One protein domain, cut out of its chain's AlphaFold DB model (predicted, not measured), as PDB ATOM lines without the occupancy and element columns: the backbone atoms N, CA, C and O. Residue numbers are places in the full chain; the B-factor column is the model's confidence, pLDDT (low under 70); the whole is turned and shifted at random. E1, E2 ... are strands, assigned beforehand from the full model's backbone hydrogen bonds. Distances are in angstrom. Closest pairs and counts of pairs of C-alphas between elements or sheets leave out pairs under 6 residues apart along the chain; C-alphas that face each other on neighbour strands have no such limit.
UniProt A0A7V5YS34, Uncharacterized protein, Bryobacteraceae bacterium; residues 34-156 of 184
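What this domain is: This is residues 34 to 156 of the 184 residues of an uncharacterized protein of Bryobacteraceae bacterium (UniProt A0A7V5YS34). Two strongly twisted five-stranded sheets stand face to face as a sandwich, their strands nearly aligned, at 11 degrees to each other. From one end of the sandwich a long loop, residues 87 to 105, reaches outward and gives the domain much of its length. The printed part has 123 residues with no named helix and ten named strands, E1 to E10 in chain order; its class is all strand. The sheets run E3 E6 E1 E10 E9 and E4 E5 E2 E7 E8, each antiparallel throughout. The whole is compact, with a radius of gyration of the C-alphas of 15.1 A, and only just elongated, spanning 51 by 26 by 26 A.

How they stand to each other: In the first sheet, E1, residues 35 to 43, is an inner strand beside E6, residues 106 to 114, with N 41 and O 108 2.8 A apart, within hydrogen-bond range. E3, residues 62 to 69, is an edge strand beside E6, with N 109 and O 68 at 2.7 A; it bends by 54 degrees at residue 65. E10, residues 150 to 155, is the other neighbour of E1, with N 40 and O 153 at 2.8 A. E9, residues 142 to 145, is the other edge strand and forms a hairpin with E10, with N 145 and O 150 at 2.8 A. In the second sheet, E2, residues 52 to 57, is the neighbour of E5, residues 82 to 86, with N 53 and O 85 at 2.7 A, and of E7, residues 120 to 125, with N 56 and O 124 at 2.9 A. The edge strand E4, residues 77 to 79, forms a hairpin with E5, with N 77 and O 84 at 2.9 A. The edge strand E8, residues 128 to 133, forms a hairpin with E7, with N 123 and O 130 at 2.8 A. The facing parts of the two sheets are 9.2 A apart centre to centre, their best planes 19 degrees apart. Between E5 and E6 the closest C-alphas are those of Ser 86 and Asn 106, 6.7 A apart; E2 and E6 are near each other. E1 and E7 are apart.

Where its parts are: E1 begins at C-alpha 35 (96.420, 85.066, 54.436) and is 26.1 A long; E6 is 25.3 A and E3 20.3 A. E10 ends at C-alpha 155 (107.893, 78.361, 51.555).

The domain as a whole: The C-alphas farthest apart are those of Gln 95 and Glu 116, 52.0 A. The link from E5 to E6 is long; within it residues 88 to 89 pair antiparallel with residues 103 to 104. The printed part has no cut. Its mean pLDDT is 92.6, and residue 34 is under 70.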
ATOM      1  N   GLY A  34      93.445  86.849  56.987       57.91
ATOM      2  CA  GLY A  34      93.117  85.556  56.369       57.91
ATOM      3  C   GLY A  34      94.126  85.052  55.331       57.91
ATOM      4  O   GLY A  34      93.822  84.127  54.581       57.91
ATOM      5  N   ARG A  35      95.336  85.627  55.262       80.75
ATOM      6  CA  ARG A  35      96.420  85.066  54.436       80.75
ATOM      7  C   ARG A  35      97.139  83.949  55.192       80.75
ATOM      8  O   ARG A  35      97.703  84.197  56.257       80.75
ATOM      9  N   CYS A  36      97.165  82.745  54.625       88.75
ATOM     10  CA  CYS A  36      98.010  81.662  55.124       88.75
ATOM     11  C   CYS A  36      99.452  81.831  54.635       88.75
ATOM     12  O   CYS A  36      99.702  82.123  53.463       88.75
ATOM     13  N   VAL A  37     100.405  81.614  55.534       92.50
ATOM     14  CA  VAL A  37     101.838  81.536  55.242       92.50
ATOM     15  C   VAL A  37     102.408  80.251  55.812       92.50
ATOM     16  O   VAL A  37     101.844  79.680  56.744       92.50
ATOM     17  N   GLN A  38     103.539  79.819  55.265       94.69
ATOM     18  CA  GLN A  38     104.274  78.682  55.789       94.69
ATOM     19  C   GLN A  38     105.769  78.979  55.827       94.69
ATOM     20  O   GLN A  38     106.345  79.518  54.876       94.69
ATOM     21  N   TYR A  39     106.386  78.622  56.946       96.69
ATOM     22  CA  TYR A  39     107.819  78.733  57.162       96.69
ATOM     23  C   TYR A  39     108.415  77.353  57.390       96.69
ATOM     24  O   TYR A  39     107.808  76.512  58.038       96.69
ATOM     25  N   CYS A  40     109.610  77.129  56.864       96.62
ATOM     26  CA  CYS A  40     110.439  75.978  57.169       96.62
ATOM     27  C   CYS A  40     111.535  76.435  58.137       96.62
ATOM     28  O   CYS A  40     112.356  77.289  57.784       96.62
ATOM     29  N   LEU A  41     111.494  75.921  59.365       97.56
ATOM     30  CA  LEU A  41     112.463  76.171  60.427       97.56
ATOM     31  C   LEU A  41     113.412  74.978  60.479       97.56
ATOM     32  O   LEU A  41     112.992  73.872  60.802       97.56
ATOM     33  N   LEU A  42     114.679  75.210  60.166       96.75
ATOM     34  CA  LEU A  42     115.714  74.191  60.058       96.75
ATOM     35  C   LEU A  42     116.723  74.312  61.191       96.75
ATOM     36  O   LEU A  42     117.162  75.414  61.527       96.75
ATOM     37  N   PHE A  43     117.130  73.167  61.727       96.00
ATOM     38  CA  PHE A  43     118.034  73.042  62.859       96.00
ATOM     39  C   PHE A  43     119.130  72.021  62.567       96.00
ATOM     40  O   PHE A  43     118.911  71.019  61.888       96.00
ATOM     41  N   GLY A  44     120.303  72.246  63.158       91.50
ATOM     42  CA  GLY A  44     121.420  71.301  63.085       91.50
ATOM     43  C   GLY A  44     122.535  71.678  62.124       91.50
ATOM     44  O   GLY A  44     123.474  70.907  61.937       91.50
ATOM     45  N   PHE A  45     122.481  72.878  61.549       90.62
ATOM     46  CA  PHE A  45     123.605  73.410  60.790       90.62
ATOM     47  C   PHE A  45     124.844  73.525  61.686       90.62
ATOM     48  O   PHE A  45     124.811  74.152  62.747       90.62
ATOM     49  N   GLY A  46     125.940  72.910  61.241       85.75
ATOM     50  CA  GLY A  46     127.212  72.886  61.966       85.75
ATOM     51  C   GLY A  46     127.326  71.793  63.032       85.75
ATOM     52  O   GLY A  46     128.369  71.705  63.685       85.75
ATOM     53  N   ASP A  47     126.307  70.946  63.202       88.56
ATOM     54  CA  ASP A  47     126.429  69.770  64.055       88.56
ATOM     55  C   ASP A  47     127.480  68.797  63.519       88.56
ATOM     56  O   ASP A  47     127.686  68.651  62.313       88.56
ATOM     57  N   ARG A  48     128.142  68.098  64.443       88.62
ATOM     58  CA  ARG A  48     129.104  67.035  64.115       88.62
ATOM     59  C   ARG A  48     128.560  65.642  64.389       88.62
ATOM     60  O   ARG A  48     129.010  64.687  63.765       88.62
ATOM     61  N   GLU A  49     127.584  65.545  65.283       90.88
ATOM     62  CA  GLU A  49     126.911  64.314  65.681       90.88
ATOM     63  C   GLU A  49     125.390  64.514  65.627       90.88
ATOM     64  O   GLU A  49     124.930  65.639  65.847       90.88
ATOM     65  N   PRO A  50     124.608  63.451  65.353       92.00
ATOM     66  CA  PRO A  50     123.158  63.459  65.510       92.00
ATOM     67  C   PRO A  50     122.748  64.013  66.873       92.00
ATOM     68  O   PRO A  50     123.276  63.604  67.907       92.00
ATOM     69  N   ALA A  51     121.796  64.936  66.872       93.00
ATOM     70  CA  ALA A  51     121.348  65.616  68.072       93.00
ATOM     71  C   ALA A  51     119.828  65.725  68.093       93.00
ATOM     72  O   ALA A  51     119.189  66.059  67.090       93.00
ATOM     73  N   ARG A  52     119.263  65.497  69.279       94.06
ATOM     74  CA  ARG A  52     117.863  65.784  69.563       94.06
ATOM     75  C   ARG A  52     117.659  67.294  69.667       94.06
ATOM     76  O   ARG A  52     118.430  68.009  70.312       94.06
ATOM     77  N   ARG A  53     116.605  67.772  69.022       94.06
ATOM     78  CA  ARG A  53     116.174  69.163  68.947       94.06
ATOM     79  C   ARG A  53     114.754  69.251  69.462       94.06
ATOM     80  O   ARG A  53     113.854  68.596  68.948       94.06
ATOM     81  N   GLU A  54     114.575  70.080  70.472       96.38
ATOM     82  CA  GLU A  54     113.273  70.374  71.048       96.38
ATOM     83  C   GLU A  54     113.038  71.866  70.947       96.38
ATOM     84  O   GLU A  54     113.970  72.667  71.109       96.38
ATOM     85  N   GLY A  55     111.793  72.225  70.674       97.69
ATOM     86  CA  GLY A  55     111.411  73.615  70.631       97.69
ATOM     87  C   GLY A  55     109.918  73.832  70.519       97.69
ATOM     88  O   GLY A  55     109.118  72.893  70.472       97.69
ATOM     89  N   SER A  56     109.557  75.104  70.512       98.56
ATOM     90  CA  SER A  56     108.195  75.568  70.332       98.56
ATOM     91  C   SER A  56     108.163  76.874  69.562       98.56
ATOM     92  O   SER A  56     109.127  77.642  69.566       98.56
ATOM     93  N   VAL A  57     107.032  77.129  68.916       98.62
ATOM     94  CA  VAL A  57     106.778  78.370  68.190       98.62
ATOM     95  C   VAL A  57     105.500  79.016  68.696       98.62
ATOM     96  O   VAL A  57     104.501  78.350  68.973       98.62
ATOM     97  N   GLU A  58     105.544  80.331  68.817       98.50
ATOM     98  CA  GLU A  58     104.399  81.169  69.143       98.50
ATOM     99  C   GLU A  58     104.139  82.153  68.001       98.50
ATOM    100  O   GLU A  58     104.921  82.262  67.054       98.50
ATOM    101  N   ALA A  59     103.010  82.855  68.058       97.50
ATOM    102  CA  ALA A  59     102.669  83.861  67.066       97.50
ATOM    103  C   ALA A  59     101.934  85.038  67.709       97.50
ATOM    104  O   ALA A  59     100.982  84.851  68.466       97.50
ATOM    105  N   SER A  60     102.356  86.249  67.349       96.88
ATOM    106  CA  SER A  60     101.668  87.505  67.642       96.88
ATOM    107  C   SER A  60     101.249  88.165  66.328       96.88
ATOM    108  O   SER A  60     102.029  88.206  65.377       96.88
ATOM    109  N   GLY A  61      99.996  88.622  66.231       94.38
ATOM    110  CA  GLY A  61      99.412  89.114  64.973       94.38
ATOM    111  C   GLY A  61      99.085  88.016  63.944       94.38
ATOM    112  O   GLY A  61      98.714  88.311  62.803       94.38
ATOM    113  N   ALA A  62      99.212  86.747  64.335       95.56
ATOM    114  CA  ALA A  62      98.884  85.562  63.549       95.56
ATOM    115  C   ALA A  62      98.443  84.411  64.469       95.56
ATOM    116  O   ALA A  62      98.655  84.451  65.679       95.56
ATOM    117  N   ARG A  63      97.844  83.365  63.896       96.00
ATOM    118  CA  ARG A  63      97.525  82.105  64.582       96.00
ATOM    119  C   ARG A  63      98.223  80.945  63.889       96.00
ATOM    120  O   ARG A  63      98.015  80.737  62.695       96.00
ATOM    121  N   ILE A  64      98.979  80.157  64.649       97.00
ATOM    122  CA  ILE A  64      99.559  78.899  64.166       97.00
ATOM    123  C   ILE A  64      98.424  77.913  63.871       97.00
ATOM    124  O   ILE A  64      97.510  77.738  64.677       97.00
ATOM    125  N   ARG A  65      98.458  77.331  62.673       95.19
ATOM    126  CA  ARG A  65      97.475  76.364  62.176       95.19
ATOM    127  C   ARG A  65      97.984  74.939  62.294       95.19
ATOM    128  O   ARG A  65      97.235  74.088  62.759       95.19
ATOM    129  N   SER A  66      99.235  74.714  61.912       95.06
ATOM    130  CA  SER A  66      99.902  73.428  62.070       95.06
ATOM    131  C   SER A  66     101.395  73.617  62.302       95.06
ATOM    132  O   SER A  66     101.992  74.630  61.911       95.06
ATOM    133  N   VAL A  67     101.969  72.613  62.955       97.06
ATOM    134  CA  VAL A  67     103.402  72.360  62.987       97.06
ATOM    135  C   VAL A  67     103.591  70.931  62.500       97.06
ATOM    136  O   VAL A  67     102.991  70.016  63.048       97.06
ATOM    137  N   ASP A  68     104.412  70.742  61.475       95.44
ATOM    138  CA  ASP A  68     104.636  69.438  60.849       95.44
ATOM    139  C   ASP A  68     106.141  69.197  60.728       95.44
ATOM    140  O   ASP A  68     106.897  70.116  60.422       95.44
ATOM    141  N   ILE A  69     106.620  67.982  60.987       94.75
ATOM    142  CA  ILE A  69     108.055  67.679  60.874       94.75
ATOM    143  C   ILE A  69     108.425  67.494  59.402       94.75
ATOM    144  O   ILE A  69     107.720  66.816  58.662       94.75
ATOM    145  N   TRP A  70     109.558  68.067  58.983       90.62
ATOM    146  CA  TRP A  70     110.040  67.933  57.609       90.62
ATOM    147  C   TRP A  70     110.479  66.498  57.293       90.62
ATOM    148  O   TRP A  70     109.967  65.896  56.353       90.62
ATOM    149  N   TYR A  71     111.397  65.937  58.084       88.81
ATOM    150  CA  TYR A  71     111.812  64.541  57.962       88.81
ATOM    151  C   TYR A  71     111.455  63.779  59.233       88.81
ATOM    152  O   TYR A  71     112.227  63.754  60.197       88.81
ATOM    153  N   LEU A  72     110.261  63.180  59.224       89.69
ATOM    154  CA  LEU A  72     109.738  62.405  60.342       89.69
ATOM    155  C   LEU A  72     110.565  61.129  60.525       89.69
ATOM    156  O   LEU A  72     110.632  60.286  59.633       89.69
ATOM    157  N   GLY A  73     111.202  60.991  61.685       89.19
ATOM    158  CA  GLY A  73     111.802  59.730  62.110       89.19
ATOM    159  C   GLY A  73     111.064  59.078  63.277       89.19
ATOM    160  O   GLY A  73     110.134  59.663  63.825       89.19
ATOM    161  N   PRO A  74     111.504  57.879  63.700       88.62
ATOM    162  CA  PRO A  74     110.754  57.039  64.640       88.62
ATOM    163  C   PRO A  74     110.505  57.664  66.020       88.62
ATOM    164  O   PRO A  74     109.506  57.357  66.658       88.62
ATOM    165  N   GLU A  75     111.420  58.516  66.489       91.69
ATOM    166  CA  GLU A  75     111.323  59.195  67.790       91.69
ATOM    167  C   GLU A  75     110.838  60.645  67.680       91.69
ATOM    168  O   GLU A  75     110.734  61.338  68.695       91.69
ATOM    169  N   ASP A  76     110.596  61.135  66.463       95.44
ATOM    170  CA  ASP A  76     110.179  62.517  66.280       95.44
ATOM    171  C   ASP A  76     108.673  62.648  66.500       95.44
ATOM    172  O   ASP A  76     107.889  61.770  66.142       95.44
ATOM    173  N   ARG A  77     108.259  63.773  67.074       97.06
ATOM    174  CA  ARG A  77     106.854  64.049  67.372       97.06
ATOM    175  C   ARG A  77     106.561  65.539  67.427       97.06
ATOM    176  O   ARG A  77     107.429  66.352  67.752       97.06
ATOM    177  N   VAL A  78     105.302  65.870  67.164       97.19
ATOM    178  CA  VAL A  78     104.729  67.203  67.361       97.19
ATOM    179  C   VAL A  78     103.574  67.108  68.347       97.19
ATOM    180  O   VAL A  78     102.728  66.224  68.243       97.19
ATOM    181  N   GLU A  79     103.532  68.049  69.284       96.94
ATOM    182  CA  GLU A  79     102.459  68.213  70.261       96.94
ATOM    183  C   GLU A  79     102.002  69.683  70.238       96.94
ATOM    184  O   GLU A  79     102.606  70.568  70.853       96.94
ATOM    185  N   GLY A  80     100.946  69.972  69.470       96.25
ATOM    186  CA  GLY A  80     100.474  71.340  69.236       96.25
ATOM    187  C   GLY A  80     101.527  72.185  68.514       96.25
ATOM    188  O   GLY A  80     101.896  71.884  67.386       96.25
ATOM    189  N   ASN A  81     102.030  73.229  69.178       97.88
ATOM    190  CA  ASN A  81     103.069  74.109  68.626       97.88
ATOM    191  C   ASN A  81     104.486  73.740  69.095       97.88
ATOM    192  O   ASN A  81     105.411  74.546  68.967       97.88
ATOM    193  N   ARG A  82     104.648  72.565  69.711       98.19
ATOM    194  CA  ARG A  82     105.922  72.053  70.224       98.19
ATOM    195  C   ARG A  82     106.371  70.865  69.398       98.19
ATOM    196  O   ARG A  82     105.544  70.083  68.940       98.19
ATOM    197  N   TRP A  83     107.677  70.700  69.256       97.88
ATOM    198  CA  TRP A  83     108.257  69.568  68.547       97.88
ATOM    199  C   TRP A  83     109.429  68.968  69.307       97.88
ATOM    200  O   TRP A  83     110.137  69.636  70.064       97.88
ATOM    201  N   GLN A  84     109.658  67.695  69.015       97.25
ATOM    202  CA  GLN A  84     110.884  66.971  69.286       97.25
ATOM    203  C   GLN A  84     111.283  66.283  67.985       97.25
ATOM    204  O   GLN A  84     110.504  65.521  67.423       97.25
ATOM    205  N   LEU A  85     112.478  66.579  67.486       96.12
ATOM    206  CA  LEU A  85     113.016  65.979  66.268       96.12
ATOM    207  C   LEU A  85     114.511  65.720  66.398       96.12
ATOM    208  O   LEU A  85     115.164  66.309  67.255       96.12
ATOM    209  N   SER A  86     115.081  64.874  65.547       94.94
ATOM    210  CA  SER A  86     116.526  64.609  65.553       94.94
ATOM    211  C   SER A  86     117.180  64.888  64.205       94.94
ATOM    212  O   SER A  86     116.610  64.588  63.153       94.94
ATOM    213  N   THR A  87     118.399  65.430  64.238       94.06
ATOM    214  CA  THR A  87     119.299  65.449  63.073       94.06
ATOM    215  C   THR A  87     119.869  64.051  62.861       94.06
ATOM    216  O   THR A  87     120.001  63.277  63.813       94.06
ATOM    217  N   ARG A  88     120.154  63.673  61.610       91.00
ATOM    218  CA  ARG A  88     120.458  62.272  61.271       91.00
ATOM    219  C   ARG A  88     121.527  62.160  60.214       91.00
ATOM    220  O   ARG A  88     121.602  62.976  59.301       91.00
ATOM    221  N   ARG A  89     122.327  61.101  60.315       90.88
ATOM    222  CA  ARG A  89     123.203  60.701  59.219       90.88
ATOM    223  C   ARG A  89     122.422  59.839  58.238       90.88
ATOM    224  O   ARG A  89     121.775  58.882  58.656       90.88
ATOM    225  N   VAL A  90     122.496  60.174  56.955       86.38
ATOM    226  CA  VAL A  90     121.785  59.444  55.899       86.38
ATOM    227  C   VAL A  90     122.797  58.664  55.069       86.38
ATOM    228  O   VAL A  90     123.684  59.238  54.437       86.38
ATOM    229  N   VAL A  91     122.677  57.337  55.096       87.06
ATOM    230  CA  VAL A  91     123.491  56.431  54.279       87.06
ATOM    231  C   VAL A  91     122.904  56.419  52.870       87.06
ATOM    232  O   VAL A  91     121.825  55.878  52.653       87.06
ATOM    233  N   LEU A  92     123.603  57.034  51.916       85.69
ATOM    234  CA  LEU A  92     123.140  57.166  50.529       85.69
ATOM    235  C   LEU A  92     123.679  56.048  49.627       85.69
ATOM    236  O   LEU A  92     123.141  55.792  48.554       85.69
ATOM    237  N   THR A  93     124.756  55.378  50.045       87.12
ATOM    238  CA  THR A  93     125.429  54.332  49.266       87.12
ATOM    239  C   THR A  93     125.818  53.145  50.142       87.12
ATOM    240  O   THR A  93     126.062  53.293  51.337       87.12
ATOM    241  N   ARG A  94     125.966  51.959  49.537       85.25
ATOM    242  CA  ARG A  94     126.401  50.739  50.248       85.25
ATOM    243  C   ARG A  94     127.824  50.808  50.818       85.25
ATOM    244  O   ARG A  94     128.173  49.988  51.656       85.25
ATOM    245  N   GLN A  95     128.646  51.749  50.355       86.56
ATOM    246  CA  GLN A  95     130.016  51.952  50.842       86.56
ATOM    247  C   GLN A  95     130.067  52.852  52.087       86.56
ATOM    248  O   GLN A  95     131.097  52.934  52.756       86.56
ATOM    249  N   GLN A  96     128.969  53.543  52.403       86.38
ATOM    250  CA  GLN A  96     128.865  54.382  53.587       86.38
ATOM    251  C   GLN A  96     128.399  53.563  54.792       86.38
ATOM    252  O   GLN A  96     127.505  52.727  54.725       86.38
ATOM    253  N   THR A  97     129.006  53.865  55.928       84.69
ATOM    254  CA  THR A  97     128.584  53.448  57.261       84.69
ATOM    255  C   THR A  97     127.891  54.619  57.950       84.69
ATOM    256  O   THR A  97     128.097  55.782  57.596       84.69
ATOM    257  N   ALA A  98     127.140  54.347  59.015       81.81
ATOM    258  CA  ALA A  98     126.551  55.408  59.830       81.81
ATOM    259  C   ALA A  98     127.600  56.383  60.405       81.81
ATOM    260  O   ALA A  98     127.248  57.499  60.753       81.81
ATOM    261  N   ARG A  99     128.883  56.003  60.496       83.31
ATOM    262  CA  ARG A  99     129.950  56.866  61.027       83.31
ATOM    263  C   ARG A  99     130.448  57.905  60.015       83.31
ATOM    264  O   ARG A  99     130.812  59.001  60.423       83.31
ATOM    265  N   ASN A 100     130.491  57.572  58.725       85.75
ATOM    266  CA  ASN A 100     131.006  58.448  57.658       85.75
ATOM    267  C   ASN A 100     129.911  58.978  56.716       85.75
ATOM    268  O   ASN A 100     130.219  59.654  55.735       85.75
ATOM    269  N   ALA A 101     128.646  58.672  56.996       88.62
ATOM    270  CA  ALA A 101     127.516  59.248  56.289       88.62
ATOM    271  C   ALA A 101     127.357  60.752  56.607       88.62
ATOM    272  O   ALA A 101     127.596  61.168  57.748       88.62
ATOM    273  N   PRO A 102     126.950  61.572  55.619       87.44
ATOM    274  CA  PRO A 102     126.676  62.990  55.827       87.44
ATOM    275  C   PRO A 102     125.560  63.185  56.855       87.44
ATOM    276  O   PRO A 102     124.567  62.456  56.851       87.44
ATOM    277  N   LEU A 103     125.741  64.173  57.734       91.06
ATOM    278  CA  LEU A 103     124.729  64.613  58.686       91.06
ATOM    279  C   LEU A 103     123.815  65.632  58.002       91.06
ATOM    280  O   LEU A 103     124.302  66.631  57.478       91.06
ATOM    281  N   PHE A 104     122.515  65.371  58.032       90.69
ATOM    282  CA  PHE A 104     121.492  66.263  57.507       90.69
ATOM    283  C   PHE A 104     120.823  67.040  58.638       90.69
ATOM    284  O   PHE A 104     120.558  66.503  59.724       90.69
ATOM    285  N   GLU A 105     120.533  68.306  58.353       93.19
ATOM    286  CA  GLU A 105     119.615  69.116  59.134       93.19
ATOM    287  C   GLU A 105     118.219  68.485  59.157       93.19
ATOM    288  O   GLU A 105     117.840  67.683  58.302       93.19
ATOM    289  N   ASN A 106     117.435  68.867  60.152       95.38
ATOM    290  CA  ASN A 106     116.022  68.530  60.202       95.38
ATOM    291  C   ASN A 106     115.254  69.747  60.723       95.38
ATOM    292  O   ASN A 106     115.848  70.720  61.196       95.38
ATOM    293  N   GLY A 107     113.939  69.746  60.590       96.44
ATOM    294  CA  GLY A 107     113.159  70.942  60.825       96.44
ATOM    295  C   GLY A 107     111.670  70.710  60.919       96.44
ATOM    296  O   GLY A 107     111.183  69.585  60.816       96.44
ATOM    297  N   VAL A 108     110.964  71.816  61.101       97.44
ATOM    298  CA  VAL A 108     109.506  71.855  61.117       97.44
ATOM    299  C   VAL A 108     108.980  72.845  60.092       97.44
ATOM    300  O   VAL A 108     109.559  73.908  59.853       97.44
ATOM    301  N   TYR A 109     107.849  72.500  59.507       97.00
ATOM    302  CA  TYR A 109     106.981  73.411  58.801       97.00
ATOM    303  C   TYR A 109     106.014  74.047  59.789       97.00
ATOM    304  O   TYR A 109     105.360  73.351  60.553       97.00
ATOM    305  N   VAL A 110     105.925  75.373  59.773       97.31
ATOM    306  CA  VAL A 110     104.998  76.148  60.598       97.31
ATOM    307  C   VAL A 110     104.043  76.867  59.667       97.31
ATOM    308  O   VAL A 110     104.439  77.817  58.984       97.31
ATOM    309  N   GLN A 111     102.793  76.414  59.630       96.12
ATOM    310  CA  GLN A 111     101.725  77.085  58.901       96.12
ATOM    311  C   GLN A 111     101.011  78.058  59.840       96.12
ATOM    312  O   GLN A 111     100.623  77.696  60.950       96.12
ATOM    313  N   ALA A 112     100.800  79.296  59.400       95.31
ATOM    314  CA  ALA A 112     100.119  80.314  60.190       95.31
ATOM    315  C   ALA A 112      99.142  81.136  59.349       95.31
ATOM    316  O   ALA A 112      99.391  81.441  58.184       95.31
ATOM    317  N   GLU A 113      98.033  81.525  59.964       94.62
ATOM    318  CA  GLU A 113      97.073  82.479  59.419       94.62
ATOM    319  C   GLU A 113      97.374  83.873  59.972       94.62
ATOM    320  O   GLU A 113      97.418  84.062  61.187       94.62
ATOM    321  N   ILE A 114      97.587  84.842  59.085       92.00
ATOM    322  CA  ILE A 114      97.985  86.206  59.442       92.00
ATOM    323  C   ILE A 114      96.759  87.118  59.594       92.00
ATOM    324  O   ILE A 114      95.855  87.111  58.751       92.00
ATOM    325  N   PHE A 115      96.764  87.948  60.643       89.69
ATOM    326  CA  PHE A 115      95.746  88.975  60.902       89.69
ATOM    327  C   PHE A 115      96.313  90.402  60.893       89.69
ATOM    328  O   PHE A 115      95.582  91.350  60.601       89.69
ATOM    329  N   GLU A 116      97.605  90.562  61.182       90.00
ATOM    330  CA  GLU A 116      98.314  91.847  61.180       90.00
ATOM    331  C   GLU A 116      99.280  91.980  59.995       90.00
ATOM    332  O   GLU A 116      99.586  91.011  59.313       90.00
ATOM    333  N   GLN A 117      99.755  93.194  59.707       86.50
ATOM    334  CA  GLN A 117     100.613  93.423  58.533       86.50
ATOM    335  C   GLN A 117     101.979  92.743  58.649       86.50
ATOM    336  O   GLN A 117     102.528  92.309  57.638       86.50
ATOM    337  N   ASP A 118     102.507  92.651  59.869       91.81
ATOM    338  CA  ASP A 118     103.835  92.113  60.131       91.81
ATOM    339  C   ASP A 118     103.864  91.305  61.439       91.81
ATOM    340  O   ASP A 118     104.356  91.795  62.462       91.81
ATOM    341  N   PRO A 119     103.276  90.093  61.439       95.12
ATOM    342  CA  PRO A 119     103.249  89.241  62.617       95.12
ATOM    343  C   PRO A 119     104.653  88.798  63.025       95.12
ATOM    344  O   PRO A 119     105.548  88.636  62.188       95.12
ATOM    345  N   GLU A 120     104.811  88.557  64.321       97.44
ATOM    346  CA  GLU A 120     106.051  88.100  64.941       97.44
ATOM    347  C   GLU A 120     105.913  86.648  65.402       97.44
ATOM    348  O   GLU A 120     104.874  86.250  65.936       97.44
ATOM    349  N   PHE A 121     106.978  85.873  65.208       98.38
ATOM    350  CA  PHE A 121     107.052  84.456  65.547       98.38
ATOM    351  C   PHE A 121     108.215  84.206  66.515       98.38
ATOM    352  O   PHE A 121     109.355  84.025  66.071       98.38
ATOM    353  N   PRO A 122     107.964  84.229  67.835       98.56
ATOM    354  CA  PRO A 122     108.920  83.759  68.830       98.56
ATOM    355  C   PRO A 122     109.152  82.253  68.695       98.56
ATOM    356  O   PRO A 122     108.210  81.474  68.539       98.56
ATOM    357  N   VAL A 123     110.416  81.844  68.760       98.50
ATOM    358  CA  VAL A 123     110.855  80.453  68.689       98.50
ATOM    359  C   VAL A 123     111.760  80.155  69.876       98.50
ATOM    360  O   VAL A 123     112.820  80.762  70.041       98.50
ATOM    361  N   HIS A 124     111.355  79.168  70.667       98.19
ATOM    362  CA  HIS A 124     112.092  78.697  71.832       98.19
ATOM    363  C   HIS A 124     112.727  77.354  71.501       98.19
ATOM    364  O   HIS A 124     112.043  76.446  71.035       98.19
ATOM    365  N   THR A 125     114.029  77.214  71.730       95.81
ATOM    366  CA  THR A 125     114.743  75.940  71.581       95.81
ATOM    367  C   THR A 125     115.694  75.742  72.750       95.81
ATOM    368  O   THR A 125     116.114  76.707  73.391       95.81
ATOM    369  N   LEU A 126     116.120  74.502  72.997       89.88
ATOM    370  CA  LEU A 126     117.135  74.225  74.023       89.88
ATOM    371  C   LEU A 126     118.491  74.898  73.736       89.88
ATOM    372  O   LEU A 126     119.300  75.066  74.643       89.88
ATOM    373  N   GLN A 127     118.768  75.264  72.481       87.38
ATOM    374  CA  GLN A 127     120.029  75.892  72.071       87.38
ATOM    375  C   GLN A 127     119.996  77.424  72.145       87.38
ATOM    376  O   GLN A 127     121.013  78.069  71.881       87.38
ATOM    377  N   GLY A 128     118.841  77.993  72.480       94.31
ATOM    378  CA  GLY A 128     118.605  79.425  72.539       94.31
ATOM    379  C   GLY A 128     117.271  79.811  71.915       94.31
ATOM    380  O   GLY A 128     116.555  78.998  71.328       94.31
ATOM    381  N   GLU A 129     116.958  81.089  72.030       97.56
ATOM    382  CA  GLU A 129     115.702  81.655  71.558       97.56
ATOM    383  C   GLU A 129     115.972  82.647  70.435       97.56
ATOM    384  O   GLU A 129     117.002  83.327  70.403       97.56
ATOM    385  N   PHE A 130     115.039  82.734  69.499       98.06
ATOM    386  CA  PHE A 130     115.051  83.760  68.471       98.06
ATOM    387  C   PHE A 130     113.623  84.127  68.093       98.06
ATOM    388  O   PHE A 130     112.667  83.443  68.438       98.06
ATOM    389  N   ARG A 131     113.473  85.235  67.378       98.12
ATOM    390  CA  ARG A 131     112.195  85.657  66.811       98.12
ATOM    391  C   ARG A 131     112.426  86.155  65.402       98.12
ATOM    392  O   ARG A 131     113.513  86.650  65.104       98.12
ATOM    393  N   PHE A 132     111.406  86.036  64.571       97.50
ATOM    394  CA  PHE A 132     111.413  86.625  63.242       97.50
ATOM    395  C   PHE A 132     110.060  87.240  62.920       97.50
ATOM    396  O   PHE A 132     109.021  86.803  63.424       97.50
ATOM    397  N   ARG A 133     110.081  88.251  62.062       95.88
ATOM    398  CA  ARG A 133     108.887  88.891  61.512       95.88
ATOM    399  C   ARG A 133     108.608  88.397  60.101       95.88
ATOM    400  O   ARG A 133     109.519  87.999  59.370       95.88
ATOM    401  N   ALA A 134     107.346  88.439  59.685       92.75
ATOM    402  CA  ALA A 134     106.972  88.037  58.328       92.75
ATOM    403  C   ALA A 134     107.648  88.898  57.245       92.75
ATOM    404  O   ALA A 134     107.940  88.399  56.154       92.75
ATOM    405  N   SER A 135     107.909  90.173  57.540       91.06
ATOM    406  CA  SER A 135     108.623  91.106  56.664       91.06
ATOM    407  C   SER A 135     110.114  90.780  56.506       91.06
ATOM    408  O   SER A 135     110.702  91.086  55.468       91.06
ATOM    409  N   GLU A 136     110.727  90.115  57.489       92.25
ATOM    410  CA  GLU A 136     112.151  89.758  57.476       92.25
ATOM    411  C   GLU A 136     112.425  88.515  56.622       92.25
ATOM    412  O   GLU A 136     113.485  88.405  55.995       92.25
ATOM    413  N   VAL A 137     111.469  87.582  56.573       92.75
ATOM    414  CA  VAL A 137     111.561  86.326  55.818       92.75
ATOM    415  C   VAL A 137     110.632  86.387  54.606       92.75
ATOM    416  O   VAL A 137     109.558  85.779  54.555       92.75
ATOM    417  N   LEU A 138     111.055  87.151  53.599       86.94
ATOM    418  CA  LEU A 138     110.325  87.235  52.339       86.94
ATOM    419  C   LEU A 138     110.381  85.918  51.563       86.94
ATOM    420  O   LEU A 138     111.169  85.012  51.836       86.94
ATOM    421  N   TRP A 139     109.516  85.825  50.561       79.62
ATOM    422  CA  TRP A 139     109.442  84.677  49.675       79.62
ATOM    423  C   TRP A 139     110.811  84.290  49.093       79.62
ATOM    424  O   TRP A 139     111.512  85.139  48.547       79.62
ATOM    425  N   GLY A 140     111.192  83.014  49.213       76.06
ATOM    426  CA  GLY A 140     112.477  82.508  48.718       76.06
ATOM    427  C   GLY A 140     113.704  82.983  49.507       76.06
ATOM    428  O   GLY A 140     114.799  82.476  49.269       76.06
ATOM    429  N   GLN A 141     113.538  83.899  50.467       84.25
ATOM    430  CA  GLN A 141     114.618  84.329  51.343       84.25
ATOM    431  C   GLN A 141     114.805  83.363  52.504       84.25
ATOM    432  O   GLN A 141     113.888  82.678  52.961       84.25
ATOM    433  N   THR A 142     116.044  83.341  52.967       91.88
ATOM    434  CA  THR A 142     116.509  82.529  54.076       91.88
ATOM    435  C   THR A 142     117.132  83.459  55.107       91.88
ATOM    436  O   THR A 142     117.908  84.345  54.743       91.88
ATOM    437  N   ARG A 143     116.785  83.279  56.381       96.31
ATOM    438  CA  ARG A 143     117.354  84.031  57.502       96.31
ATOM    439  C   ARG A 143     117.998  83.082  58.494       96.31
ATOM    440  O   ARG A 143     117.392  82.085  58.873       96.31
ATOM    441  N   ASP A 144     119.215  83.416  58.897       96.00
ATOM    442  CA  ASP A 144     119.998  82.639  59.847       96.00
ATOM    443  C   ASP A 144     119.844  83.213  61.261       96.00
ATOM    444  O   ASP A 144     119.864  84.426  61.468       96.00
ATOM    445  N   PHE A 145     119.726  82.322  62.240       96.31
ATOM    446  CA  PHE A 145     119.573  82.617  63.659       96.31
ATOM    447  C   PHE A 145     120.553  81.773  64.478       96.31
ATOM    448  O   PHE A 145     121.154  80.815  63.980       96.31
ATOM    449  N   LEU A 146     120.745  82.135  65.750       94.81
ATOM    450  CA  LEU A 146     121.627  81.415  66.684       94.81
ATOM    451  C   LEU A 146     123.069  81.235  66.160       94.81
ATOM    452  O   LEU A 146     123.716  80.209  66.401       94.81
ATOM    453  N   GLY A 147     123.569  82.231  65.418       91.50
ATOM    454  CA  GLY A 147     124.885  82.185  64.775       91.50
ATOM    455  C   GLY A 147     124.966  81.191  63.610       91.50
ATOM    456  O   GLY A 147     126.009  80.579  63.418       91.50
ATOM    457  N   GLY A 148     123.866  80.985  62.879       92.56
ATOM    458  CA  GLY A 148     123.798  80.073  61.729       92.56
ATOM    459  C   GLY A 148     123.414  78.635  62.072       92.56
ATOM    460  O   GLY A 148     123.419  77.786  61.190       92.56
ATOM    461  N   ARG A 149     123.067  78.348  63.333       92.38
ATOM    462  CA  ARG A 149     122.645  77.009  63.788       92.38
ATOM    463  C   ARG A 149     121.161  76.725  63.560       92.38
ATOM    464  O   ARG A 149     120.753  75.561  63.551       92.38
ATOM    465  N   ALA A 150     120.373  77.781  63.384       95.69
ATOM    466  CA  ALA A 150     118.974  77.714  62.999       95.69
ATOM    467  C   ALA A 150     118.739  78.588  61.769       95.69
ATOM    468  O   ALA A 150     119.383  79.624  61.601       95.69
ATOM    469  N   ARG A 151     117.807  78.176  60.915       96.94
ATOM    470  CA  ARG A 151     117.509  78.865  59.663       96.94
ATOM    471  C   ARG A 151     116.016  78.867  59.398       96.94
ATOM    472  O   ARG A 151     115.366  77.839  59.532       96.94
ATOM    473  N   VAL A 152     115.483  80.009  58.986       97.56
ATOM    474  CA  VAL A 152     114.070  80.168  58.632       97.56
ATOM    475  C   VAL A 152     113.962  80.513  57.159       97.56
ATOM    476  O   VAL A 152     114.613  81.445  56.681       97.56
ATOM    477  N   LYS A 153     113.117  79.778  56.441       95.81
ATOM    478  CA  LYS A 153     112.788  80.037  55.039       95.81
ATOM    479  C   LYS A 153     111.282  80.133  54.869       95.81
ATOM    480  O   LYS A 153     110.553  79.275  55.359       95.81
ATOM    481  N   ARG A 154     110.807  81.124  54.118       93.94
ATOM    482  CA  ARG A 154     109.404  81.159  53.690       93.94
ATOM    483  C   ARG A 154     109.206  80.245  52.484       93.94
ATOM    484  O   ARG A 154     109.937  80.353  51.497       93.94
ATOM    485  N   ILE A 155     108.218  79.362  52.576       91.81
ATOM    486  CA  ILE A 155     107.893  78.361  51.555       91.81
ATOM    487  C   ILE A 155     106.413  78.422  51.170       91.81
ATOM    488  O   ILE A 155     105.642  79.202  51.738       91.81
ATOM    489  N   HIS A 156     106.022  77.617  50.178       86.56
ATOM    490  CA  HIS A 156     104.628  77.554  49.738       86.56
ATOM    491  C   HIS A 156     103.807  76.944  50.852       86.56
ATOM    492  O   HIS A 156     104.296  76.094  51.591       86.56
TER     493      HIS A 156